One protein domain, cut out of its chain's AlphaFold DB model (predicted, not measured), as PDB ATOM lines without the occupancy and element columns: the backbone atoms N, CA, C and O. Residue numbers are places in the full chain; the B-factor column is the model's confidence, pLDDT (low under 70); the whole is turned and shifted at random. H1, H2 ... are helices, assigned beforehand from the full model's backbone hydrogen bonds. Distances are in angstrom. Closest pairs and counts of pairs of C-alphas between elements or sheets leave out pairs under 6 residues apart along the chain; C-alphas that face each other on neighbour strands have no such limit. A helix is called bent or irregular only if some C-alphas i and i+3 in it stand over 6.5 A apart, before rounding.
ATOM      1  N   VAL A  30       4.000 -62.495  15.384       40.72
ATOM      2  CA  VAL A  30       4.071 -62.615  13.914       40.72
ATOM      3  C   VAL A  30       2.745 -62.224  13.259       40.72
ATOM      4  O   VAL A  30       2.751 -61.655  12.169       40.72
ATOM      5  N   GLU A  31       1.608 -62.496  13.908       44.97
ATOM      6  CA  GLU A  31       0.314 -61.944  13.481       44.97
ATOM      7  C   GLU A  31       0.278 -60.431  13.689       44.97
ATOM      8  O   GLU A  31      -0.085 -59.711  12.762       44.97
ATOM      9  N   LYS A  32       0.780 -59.942  14.829       44.94
ATOM     10  CA  LYS A  32       0.903 -58.511  15.117       44.94
ATOM     11  C   LYS A  32       1.809 -57.798  14.109       44.94
ATOM     12  O   LYS A  32       1.397 -56.789  13.555       44.94
ATOM     13  N   GLN A  33       2.958 -58.382  13.756       44.12
ATOM     14  CA  GLN A  33       3.835 -57.851  12.700       44.12
ATOM     15  C   GLN A  33       3.196 -57.871  11.303       44.12
ATOM     16  O   GLN A  33       3.398 -56.945  10.525       44.12
ATOM     17  N   LYS A  34       2.397 -58.892  10.963       37.41
ATOM     18  CA  LYS A  34       1.663 -58.925   9.681       37.41
ATOM     19  C   LYS A  34       0.548 -57.885   9.604       37.41
ATOM     20  O   LYS A  34       0.248 -57.406   8.511       37.41
ATOM     21  N   ILE A  35      -0.079 -57.577  10.736       49.16
ATOM     22  CA  ILE A  35      -1.073 -56.510  10.848       49.16
ATOM     23  C   ILE A  35      -0.366 -55.147  10.768       49.16
ATOM     24  O   ILE A  35      -0.817 -54.287  10.020       49.16
ATOM     25  N   GLU A  36       0.787 -54.987  11.427       46.53
ATOM     26  CA  GLU A  36       1.638 -53.789  11.346       46.53
ATOM     27  C   GLU A  36       2.175 -53.523   9.928       46.53
ATOM     28  O   GLU A  36       2.285 -52.371   9.537       46.53
ATOM     29  N   GLU A  37       2.452 -54.551   9.117       43.44
ATOM     30  CA  GLU A  37       2.953 -54.381   7.738       43.44
ATOM     31  C   GLU A  37       1.824 -54.109   6.714       43.44
ATOM     32  O   GLU A  37       2.037 -53.443   5.703       43.44
ATOM     33  N   LYS A  38       0.583 -54.550   6.989       43.56
ATOM     34  CA  LYS A  38      -0.638 -54.047   6.308       43.56
ATOM     35  C   LYS A  38      -1.070 -52.655   6.811       43.56
ATOM     36  O   LYS A  38      -1.890 -51.997   6.172       43.56
ATOM     37  N   ALA A  39      -0.471 -52.254   7.931       46.25
ATOM     38  CA  ALA A  39      -0.436 -50.973   8.625       46.25
ATOM     39  C   ALA A  39      -0.232 -49.700   7.794       46.25
ATOM     40  O   ALA A  39      -0.637 -48.597   8.146       46.25
ATOM     41  N   GLU A  40       0.580 -49.837   6.749       39.59
ATOM     42  CA  GLU A  40       1.264 -48.699   6.143       39.59
ATOM     43  C   GLU A  40       0.517 -48.235   4.889       39.59
ATOM     44  O   GLU A  40       0.710 -48.747   3.786       39.59
ATOM     45  N   GLY A  41      -0.344 -47.228   5.066       47.72
ATOM     46  CA  GLY A  41      -0.936 -46.448   3.973       47.72
ATOM     47  C   GLY A  41      -2.429 -46.669   3.714       47.72
ATOM     48  O   GLY A  41      -2.924 -46.217   2.680       47.72
ATOM     49  N   GLY A  42      -3.145 -47.350   4.612       54.19
ATOM     50  CA  GLY A  42      -4.596 -47.504   4.552       54.19
ATOM     51  C   GLY A  42      -5.347 -46.316   5.161       54.19
ATOM     52  O   GLY A  42      -4.863 -45.634   6.062       54.19
ATOM     53  N   ILE A  43      -6.556 -46.066   4.659       67.62
ATOM     54  CA  ILE A  43      -7.533 -45.196   5.327       67.62
ATOM     55  C   ILE A  43      -7.954 -45.915   6.614       67.62
ATOM     56  O   ILE A  43      -8.393 -47.065   6.537       67.62
ATOM     57  N   MET A  44      -7.808 -45.267   7.775       85.31
ATOM     58  CA  MET A  44      -8.306 -45.827   9.033       85.31
ATOM     59  C   MET A  44      -9.831 -45.931   8.977       85.31
ATOM     60  O   MET A  44     -10.508 -44.993   8.568       85.31
ATOM     61  N   ASN A  45     -10.365 -47.081   9.375       88.62
ATOM     62  CA  ASN A  45     -11.798 -47.322   9.505       88.62
ATOM     63  C   ASN A  45     -12.060 -48.326  10.630       88.62
ATOM     64  O   ASN A  45     -11.137 -49.013  11.084       88.62
ATOM     65  N   ALA A  46     -13.318 -48.423  11.056       90.56
ATOM     66  CA  ALA A  46     -13.719 -49.270  12.175       90.56
ATOM     67  C   ALA A  46     -13.259 -50.727  12.016       90.56
ATOM     68  O   ALA A  46     -12.659 -51.276  12.935       90.56
ATOM     69  N   ASN A  47     -13.421 -51.324  10.830       90.38
ATOM     70  CA  ASN A  47     -12.965 -52.693  10.561       90.38
ATOM     71  C   ASN A  47     -11.457 -52.876  10.767       90.38
ATOM     72  O   ASN A  47     -11.036 -53.870  11.348       90.38
ATOM     73  N   THR A  48     -10.637 -51.912  10.344       89.69
ATOM     74  CA  THR A  48      -9.176 -51.964  10.530       89.69
ATOM     75  C   THR A  48      -8.807 -51.928  12.012       89.69
ATOM     76  O   THR A  48      -7.917 -52.654  12.458       89.69
ATOM     77  N   LEU A  49      -9.509 -51.102  12.788       90.75
ATOM     78  CA  LEU A  49      -9.277 -50.955  14.219       90.75
ATOM     79  C   LEU A  49      -9.772 -52.194  14.997       90.75
ATOM     80  O   LEU A  49      -9.061 -52.689  15.873       90.75
ATOM     81  N   ILE A  50     -10.911 -52.775  14.601       91.38
ATOM     82  CA  ILE A  50     -11.415 -54.062  15.109       91.38
ATOM     83  C   ILE A  50     -10.449 -55.203  14.763       91.38
ATOM     84  O   ILE A  50     -10.153 -56.022  15.623       91.38
ATOM     85  N   GLU A  51      -9.912 -55.267  13.542       90.06
ATOM     86  CA  GLU A  51      -8.922 -56.285  13.163       90.06
ATOM     87  C   GLU A  51      -7.635 -56.175  13.993       90.06
ATOM     88  O   GLU A  51      -7.054 -57.198  14.362       90.06
ATOM     89  N   TYR A  52      -7.196 -54.952  14.311       90.56
ATOM     90  CA  TYR A  52      -5.988 -54.720  15.105       90.56
ATOM     91  C   TYR A  52      -6.151 -55.153  16.568       90.56
ATOM     92  O   TYR A  52      -5.272 -55.819  17.120       90.56
ATOM     93  N   TYR A  53      -7.264 -54.776  17.201       90.69
ATOM     94  CA  TYR A  53      -7.520 -55.064  18.616       90.69
ATOM     95  C   TYR A  53      -8.240 -56.402  18.855       90.69
ATOM     96  O   TYR A  53      -8.220 -56.938  19.967       90.69
ATOM     97  N   GLY A  54      -8.802 -56.993  17.804       87.75
ATOM     98  CA  GLY A  54      -9.473 -58.284  17.819       87.75
ATOM     99  C   GLY A  54     -10.763 -58.269  18.638       87.75
ATOM    100  O   GLY A  54     -11.595 -57.371  18.540       87.75
ATOM    101  N   ASP A  55     -10.927 -59.297  19.471       85.88
ATOM    102  CA  ASP A  55     -12.157 -59.548  20.227       85.88
ATOM    103  C   ASP A  55     -12.505 -58.469  21.271       85.88
ATOM    104  O   ASP A  55     -13.597 -58.528  21.834       85.88
ATOM    105  N   THR A  56     -11.616 -57.516  21.570       89.50
ATOM    106  CA  THR A  56     -11.875 -56.483  22.591       89.50
ATOM    107  C   THR A  56     -12.940 -55.479  22.160       89.50
ATOM    108  O   THR A  56     -13.675 -54.993  23.012       89.50
ATOM    109  N   LEU A  57     -13.073 -55.215  20.857       90.00
ATOM    110  CA  LEU A  57     -14.025 -54.239  20.315       90.00
ATOM    111  C   LEU A  57     -15.250 -54.868  19.646       90.00
ATOM    112  O   LEU A  57     -16.128 -54.151  19.186       90.00
ATOM    113  N   LYS A  58     -15.345 -56.200  19.614       83.44
ATOM    114  CA  LYS A  58     -16.401 -56.921  18.877       83.44
ATOM    115  C   LYS A  58     -17.830 -56.621  19.349       83.44
ATOM    116  O   LYS A  58     -18.774 -56.864  18.605       83.44
ATOM    117  N   ASP A  59     -17.974 -56.197  20.605       86.00
ATOM    118  CA  ASP A  59     -19.265 -55.921  21.242       86.00
ATOM    119  C   ASP A  59     -19.639 -54.426  21.144       86.00
ATOM    120  O   ASP A  59     -20.743 -54.046  21.529       86.00
ATOM    121  N   ILE A  60     -18.739 -53.586  20.615       88.56
ATOM    122  CA  ILE A  60     -18.971 -52.161  20.373       88.56
ATOM    123  C   ILE A  60     -19.497 -51.989  18.935       88.56
ATOM    124  O   ILE A  60     -18.924 -52.569  18.009       88.56
ATOM    125  N   PRO A  61     -20.572 -51.214  18.711       87.50
ATOM    126  CA  PRO A  61     -21.096 -50.947  17.374       87.50
ATOM    127  C   PRO A  61     -20.054 -50.327  16.425       87.50
ATOM    128  O   PRO A  61     -19.273 -49.459  16.813       87.50
ATOM    129  N   GLU A  62     -20.044 -50.767  15.164       87.56
ATOM    130  CA  GLU A  62     -19.068 -50.323  14.155       87.56
ATOM    131  C   GLU A  62     -19.183 -48.821  13.846       87.56
ATOM    132  O   GLU A  62     -18.172 -48.143  13.678       87.56
ATOM    133  N   ASP A  63     -20.408 -48.292  13.832       77.31
ATOM    134  CA  ASP A  63     -20.707 -46.867  13.661       77.31
ATOM    135  C   ASP A  63     -20.116 -46.018  14.793       77.31
ATOM    136  O   ASP A  63     -19.531 -44.970  14.532       77.31
ATOM    137  N   TYR A  64     -20.183 -46.502  16.036       81.94
ATOM    138  CA  TYR A  64     -19.565 -45.839  17.186       81.94
ATOM    139  C   TYR A  64     -18.037 -45.781  17.066       81.94
ATOM    140  O   TYR A  64     -17.424 -44.734  17.271       81.94
ATOM    141  N   ILE A  65     -17.414 -46.904  16.695       89.75
ATOM    142  CA  ILE A  65     -15.962 -46.978  16.494       89.75
ATOM    143  C   ILE A  65     -15.535 -46.049  15.352       89.75
ATOM    144  O   ILE A  65     -14.507 -45.381  15.464       89.75
ATOM    145  N   GLN A  66     -16.312 -45.996  14.266       84.69
ATOM    146  CA  GLN A  66     -16.031 -45.103  13.145       84.69
ATOM    147  C   GLN A  66     -16.103 -43.634  13.577       84.69
ATOM    148  O   GLN A  66     -15.166 -42.893  13.296       84.69
ATOM    149  N   GLY A  67     -17.125 -43.246  14.348       77.50
ATOM    150  CA  GLY A  67     -17.213 -41.903  14.927       77.50
ATOM    151  C   GLY A  67     -15.999 -41.553  15.791       77.50
ATOM    152  O   GLY A  67     -15.455 -40.461  15.675       77.50
ATOM    153  N   TYR A  68     -15.504 -42.501  16.593       86.06
ATOM    154  CA  TYR A  68     -14.295 -42.314  17.405       86.06
ATOM    155  C   TYR A  68     -13.027 -42.130  16.562       86.06
ATOM    156  O   TYR A  68     -12.153 -41.329  16.895       86.06
ATOM    157  N   ILE A  69     -12.909 -42.857  15.452       85.75
ATOM    158  CA  ILE A  69     -11.798 -42.691  14.507       85.75
ATOM    159  C   ILE A  69     -11.817 -41.296  13.889       85.75
ATOM    160  O   ILE A  69     -10.760 -40.667  13.803       85.75
ATOM    161  N   ASP A  70     -12.994 -40.841  13.468       76.81
ATOM    162  CA  ASP A  70     -13.168 -39.573  12.769       76.81
ATOM    163  C   ASP A  70     -12.910 -38.387  13.716       76.81
ATOM    164  O   ASP A  70     -12.083 -37.529  13.399       76.81
ATOM    165  N   GLU A  71     -13.503 -38.412  14.914       73.56
ATOM    166  CA  GLU A  71     -13.358 -37.397  15.972       73.56
ATOM    167  C   GLU A  71     -11.890 -37.174  16.362       73.56
ATOM    168  O   GLU A  71     -11.352 -36.066  16.312       73.56
ATOM    169  N   TYR A  72     -11.194 -38.256  16.719       79.25
ATOM    170  CA  TYR A  72      -9.815 -38.172  17.198       79.25
ATOM    171  C   TYR A  72      -8.789 -38.231  16.061       79.25
ATOM    172  O   TYR A  72      -7.581 -38.246  16.319       79.25
ATOM    173  N   ASN A  73      -9.253 -38.252  14.803       78.50
ATOM    174  CA  ASN A  73      -8.441 -38.383  13.595       78.50
ATOM    175  C   ASN A  73      -7.398 -39.505  13.734       78.50
ATOM    176  O   ASN A  73      -6.200 -39.302  13.492       78.50
ATOM    177  N   ILE A  74      -7.848 -40.675  14.198       85.81
ATOM    178  CA  ILE A  74      -6.971 -41.799  14.523       85.81
ATOM    179  C   ILE A  74      -6.343 -42.310  13.232       85.81
ATOM    180  O   ILE A  74      -7.031 -42.760  12.315       85.81
ATOM    181  N   LYS A  75      -5.011 -42.304  13.164       86.06
ATOM    182  CA  LYS A  75      -4.284 -42.847  12.015       86.06
ATOM    183  C   LYS A  75      -3.769 -44.240  12.314       86.06
ATOM    184  O   LYS A  75      -3.571 -44.636  13.460       86.06
ATOM    185  N   GLN A  76      -3.507 -44.997  11.254       85.19
ATOM    186  CA  GLN A  76      -3.002 -46.369  11.364       85.19
ATOM    187  C   GLN A  76      -1.697 -46.446  12.170       85.19
ATOM    188  O   GLN A  76      -1.512 -47.336  12.995       85.19
ATOM    189  N   GLU A  77      -0.832 -45.447  12.001       83.06
ATOM    190  CA  GLU A  77       0.413 -45.283  12.754       83.06
ATOM    191  C   GLU A  77       0.218 -44.999  14.256       83.06
ATOM    192  O   GLU A  77       1.170 -45.135  15.027       83.06
ATOM    193  N   ASP A  78      -0.984 -44.618  14.693       83.06
ATOM    194  CA  ASP A  78      -1.296 -44.315  16.094       83.06
ATOM    195  C   ASP A  78      -1.771 -45.541  16.879       83.06
ATOM    196  O   ASP A  78      -1.746 -45.517  18.112       83.06
ATOM    197  N   LEU A  79      -2.120 -46.639  16.197       84.56
ATOM    198  CA  LEU A  79      -2.606 -47.878  16.822       84.56
ATOM    199  C   LEU A  79      -1.615 -48.476  17.829       84.56
ATOM    200  O   LEU A  79      -2.013 -49.031  18.846       84.56
ATOM    201  N   ALA A  80      -0.314 -48.345  17.568       81.81
ATOM    202  CA  ALA A  80       0.728 -48.852  18.460       81.81
ATOM    203  C   ALA A  80       1.130 -47.857  19.566       81.81
ATOM    204  O   ALA A  80       1.847 -48.229  20.497       81.81
ATOM    205  N   LYS A  81       0.717 -46.586  19.458       82.19
ATOM    206  CA  LYS A  81       1.142 -45.508  20.367       82.19
ATOM    207  C   LYS A  81       0.248 -45.399  21.602       82.19
ATOM    208  O   LYS A  81       0.701 -44.893  22.626       82.19
ATOM    209  N   MET A  82      -0.994 -45.865  21.504       83.69
ATOM    210  CA  MET A  82      -2.032 -45.661  22.508       83.69
ATOM    211  C   MET A  82      -2.994 -46.849  22.552       83.69
ATOM    212  O   MET A  82      -3.184 -47.537  21.555       83.69
ATOM    213  N   ARG A  83      -3.587 -47.102  23.723       87.75
ATOM    214  CA  ARG A  83      -4.587 -48.160  23.931       87.75
ATOM    215  C   ARG A  83      -5.975 -47.639  23.559       87.75
ATOM    216  O   ARG A  83      -6.806 -47.404  24.428       87.75
ATOM    217  N   TRP A  84      -6.193 -47.423  22.263       90.44
ATOM    218  CA  TRP A  84      -7.470 -46.913  21.750       90.44
ATOM    219  C   TRP A  84      -8.641 -47.843  22.073       90.44
ATOM    220  O   TRP A  84      -9.749 -47.375  22.292       90.44
ATOM    221  N   ASP A  85      -8.392 -49.150  22.164       92.62
ATOM    222  CA  ASP A  85      -9.393 -50.119  22.603       92.62
ATOM    223  C   ASP A  85      -9.916 -49.833  24.012       92.62
ATOM    224  O   ASP A  85     -11.118 -49.889  24.242       92.62
ATOM    225  N   GLU A  86      -9.032 -49.502  24.953       91.44
ATOM    226  CA  GLU A  86      -9.422 -49.217  26.337       91.44
ATOM    227  C   GLU A  86     -10.233 -47.922  26.453       91.44
ATOM    228  O   GLU A  86     -11.213 -47.899  27.198       91.44
ATOM    229  N   GLU A  87      -9.876 -46.880  25.696       90.44
ATOM    230  CA  GLU A  87     -10.633 -45.622  25.702       90.44
ATOM    231  C   GLU A  87     -12.004 -45.767  25.045       90.44
ATOM    232  O   GLU A  87     -13.003 -45.417  25.667       90.44
ATOM    233  N   ILE A  88     -12.079 -46.379  23.857       90.25
ATOM    234  CA  ILE A  88     -13.351 -46.618  23.156       90.25
ATOM    235  C   ILE A  88     -14.309 -47.422  24.040       90.25
ATOM    236  O   ILE A  88     -15.490 -47.092  24.131       90.25
ATOM    237  N   ILE A  89     -13.813 -48.472  24.708       90.75
ATOM    238  CA  ILE A  89     -14.622 -49.294  25.616       90.75
ATOM    239  C   ILE A  89     -15.065 -48.491  26.839       90.75
ATOM    240  O   ILE A  89     -16.201 -48.657  27.280       90.75
ATOM    241  N   SER A  90     -14.184 -47.671  27.420       86.56
ATOM    242  CA  SER A  90     -14.534 -46.841  28.577       86.56
ATOM    243  C   SER A  90     -15.644 -45.865  28.210       86.56
ATOM    244  O   SER A  90     -16.715 -45.923  28.804       86.56
ATOM    245  N   ASP A  91     -15.421 -45.063  27.172       82.75
ATOM    246  CA  ASP A  91     -16.356 -44.037  26.718       82.75
ATOM    247  C   ASP A  91     -17.696 -44.659  26.299       82.75
ATOM    248  O   ASP A  91     -18.754 -44.184  26.708       82.75
ATOM    249  N   TYR A  92     -17.677 -45.790  25.584       82.94
ATOM    250  CA  TYR A  92     -18.909 -46.490  25.214       82.94
ATOM    251  C   TYR A  92     -19.706 -46.970  26.434       82.94
ATOM    252  O   TYR A  92     -20.926 -46.822  26.485       82.94
ATOM    253  N   ASN A  93     -19.031 -47.550  27.433       79.25
ATOM    254  CA  ASN A  93     -19.693 -48.028  28.650       79.25
ATOM    255  C   ASN A  93     -20.196 -46.885  29.537       79.25
ATOM    256  O   ASN A  93     -21.189 -47.061  30.246       79.25
ATOM    257  N   ASP A  94     -19.526 -45.736  29.485       72.69
ATOM    258  CA  ASP A  94     -19.934 -44.516  30.173       72.69
ATOM    259  C   ASP A  94     -21.078 -43.789  29.438       72.69
ATOM    260  O   ASP A  94     -21.654 -42.843  29.977       72.69
ATOM    261  N   GLY A  95     -21.472 -44.274  28.253       64.06
ATOM    262  CA  GLY A  95     -22.560 -43.715  27.453       64.06
ATOM    263  C   GLY A  95     -22.172 -42.432  26.725       64.06
ATOM    264  O   GLY A  95     -23.034 -41.601  26.461       64.06
TER     265      GLY A  95
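Overview. This is residues 30 to 95 of the 240 residues of an uncharacterized protein of Pseudobutyrivibrio sp. OR37 (UniProt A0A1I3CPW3). Three short helices, H2, H3 and H4, stand at large angles to one another in a loose cluster, and a fourth, H1, lies off to one end near H2, running nearly antiparallel to it. A long loop, residues 72 to 83, swings out from the end of H3 and returns to the start of H4. The printed part has 66 residues with four named helices, in the order H1, H2, H3, H4, and no named strand; its class is all helix. The whole is compact, with a radius of gyration of the C-alphas of 11.3 A, but its outline is elongated, spanning 34 by 22 by 19 A.

Arrangement. H1, residues 30 to 38, is close to but not clearly touching H2, residues 46 to 56; their closest C-alphas, those of Ile 35 and Tyr 52, are 6.7 A apart. These two run opposite ways at a shallow tilt of 14 degrees. H2 is irregular, with C-alphas 52 and 55 9.4 A apart, and its line is a rough one. H2 touches H3, residues 62 to 71, where the closest C-alphas, those of Ala 46 and Gln 66, are 4.9 A apart; they run opposite ways at a steep tilt of 64 degrees. H4, residues 84 to 94, is close to but not clearly touching H2, with the closest C-alphas, those of Tyr 53 and Asp 85, 6.6 A apart, and is about perpendicular to it at 79 degrees. H4 is also close to but not clearly touching H3; the closest C-alphas, those of Ile 65 and Ile 88, are 7.2 A apart. H3 and H4 run opposite ways at a steep tilt of 69.8 degrees, only just short of about perpendicular. H1 is apart from H3 and from H4. In H1, H3 and H4 every O i to N i+4 pair is within hydrogen-bond range; in H2 it is 5 of 7.

Along the chain. H1 begins at C-alpha 30, at (4.071, -62.615, 13.914), and is 12.4 A long from first to last C-alpha. H2 begins at C-alpha 46, at (-13.719, -49.270, 12.175), and is 12.8 A long. H3 is 14.2 A long. H4 is 15.2 A long and ends at C-alpha 94, at (-19.934, -44.516, 30.173).

Size, cuts and confidence. The two C-alphas farthest apart, those of Val 30 and Gly 95, are 35.4 A apart. The printed part has no cut. The link from H1 to H2 is short, that from H2 to H3 is tight, and that from H3 to H4 is long, with 12 residues. The mean pLDDT of the printed part is 77.0; residues 30 to 43 and residue 95 are under 70, and the mean over H1 is 44.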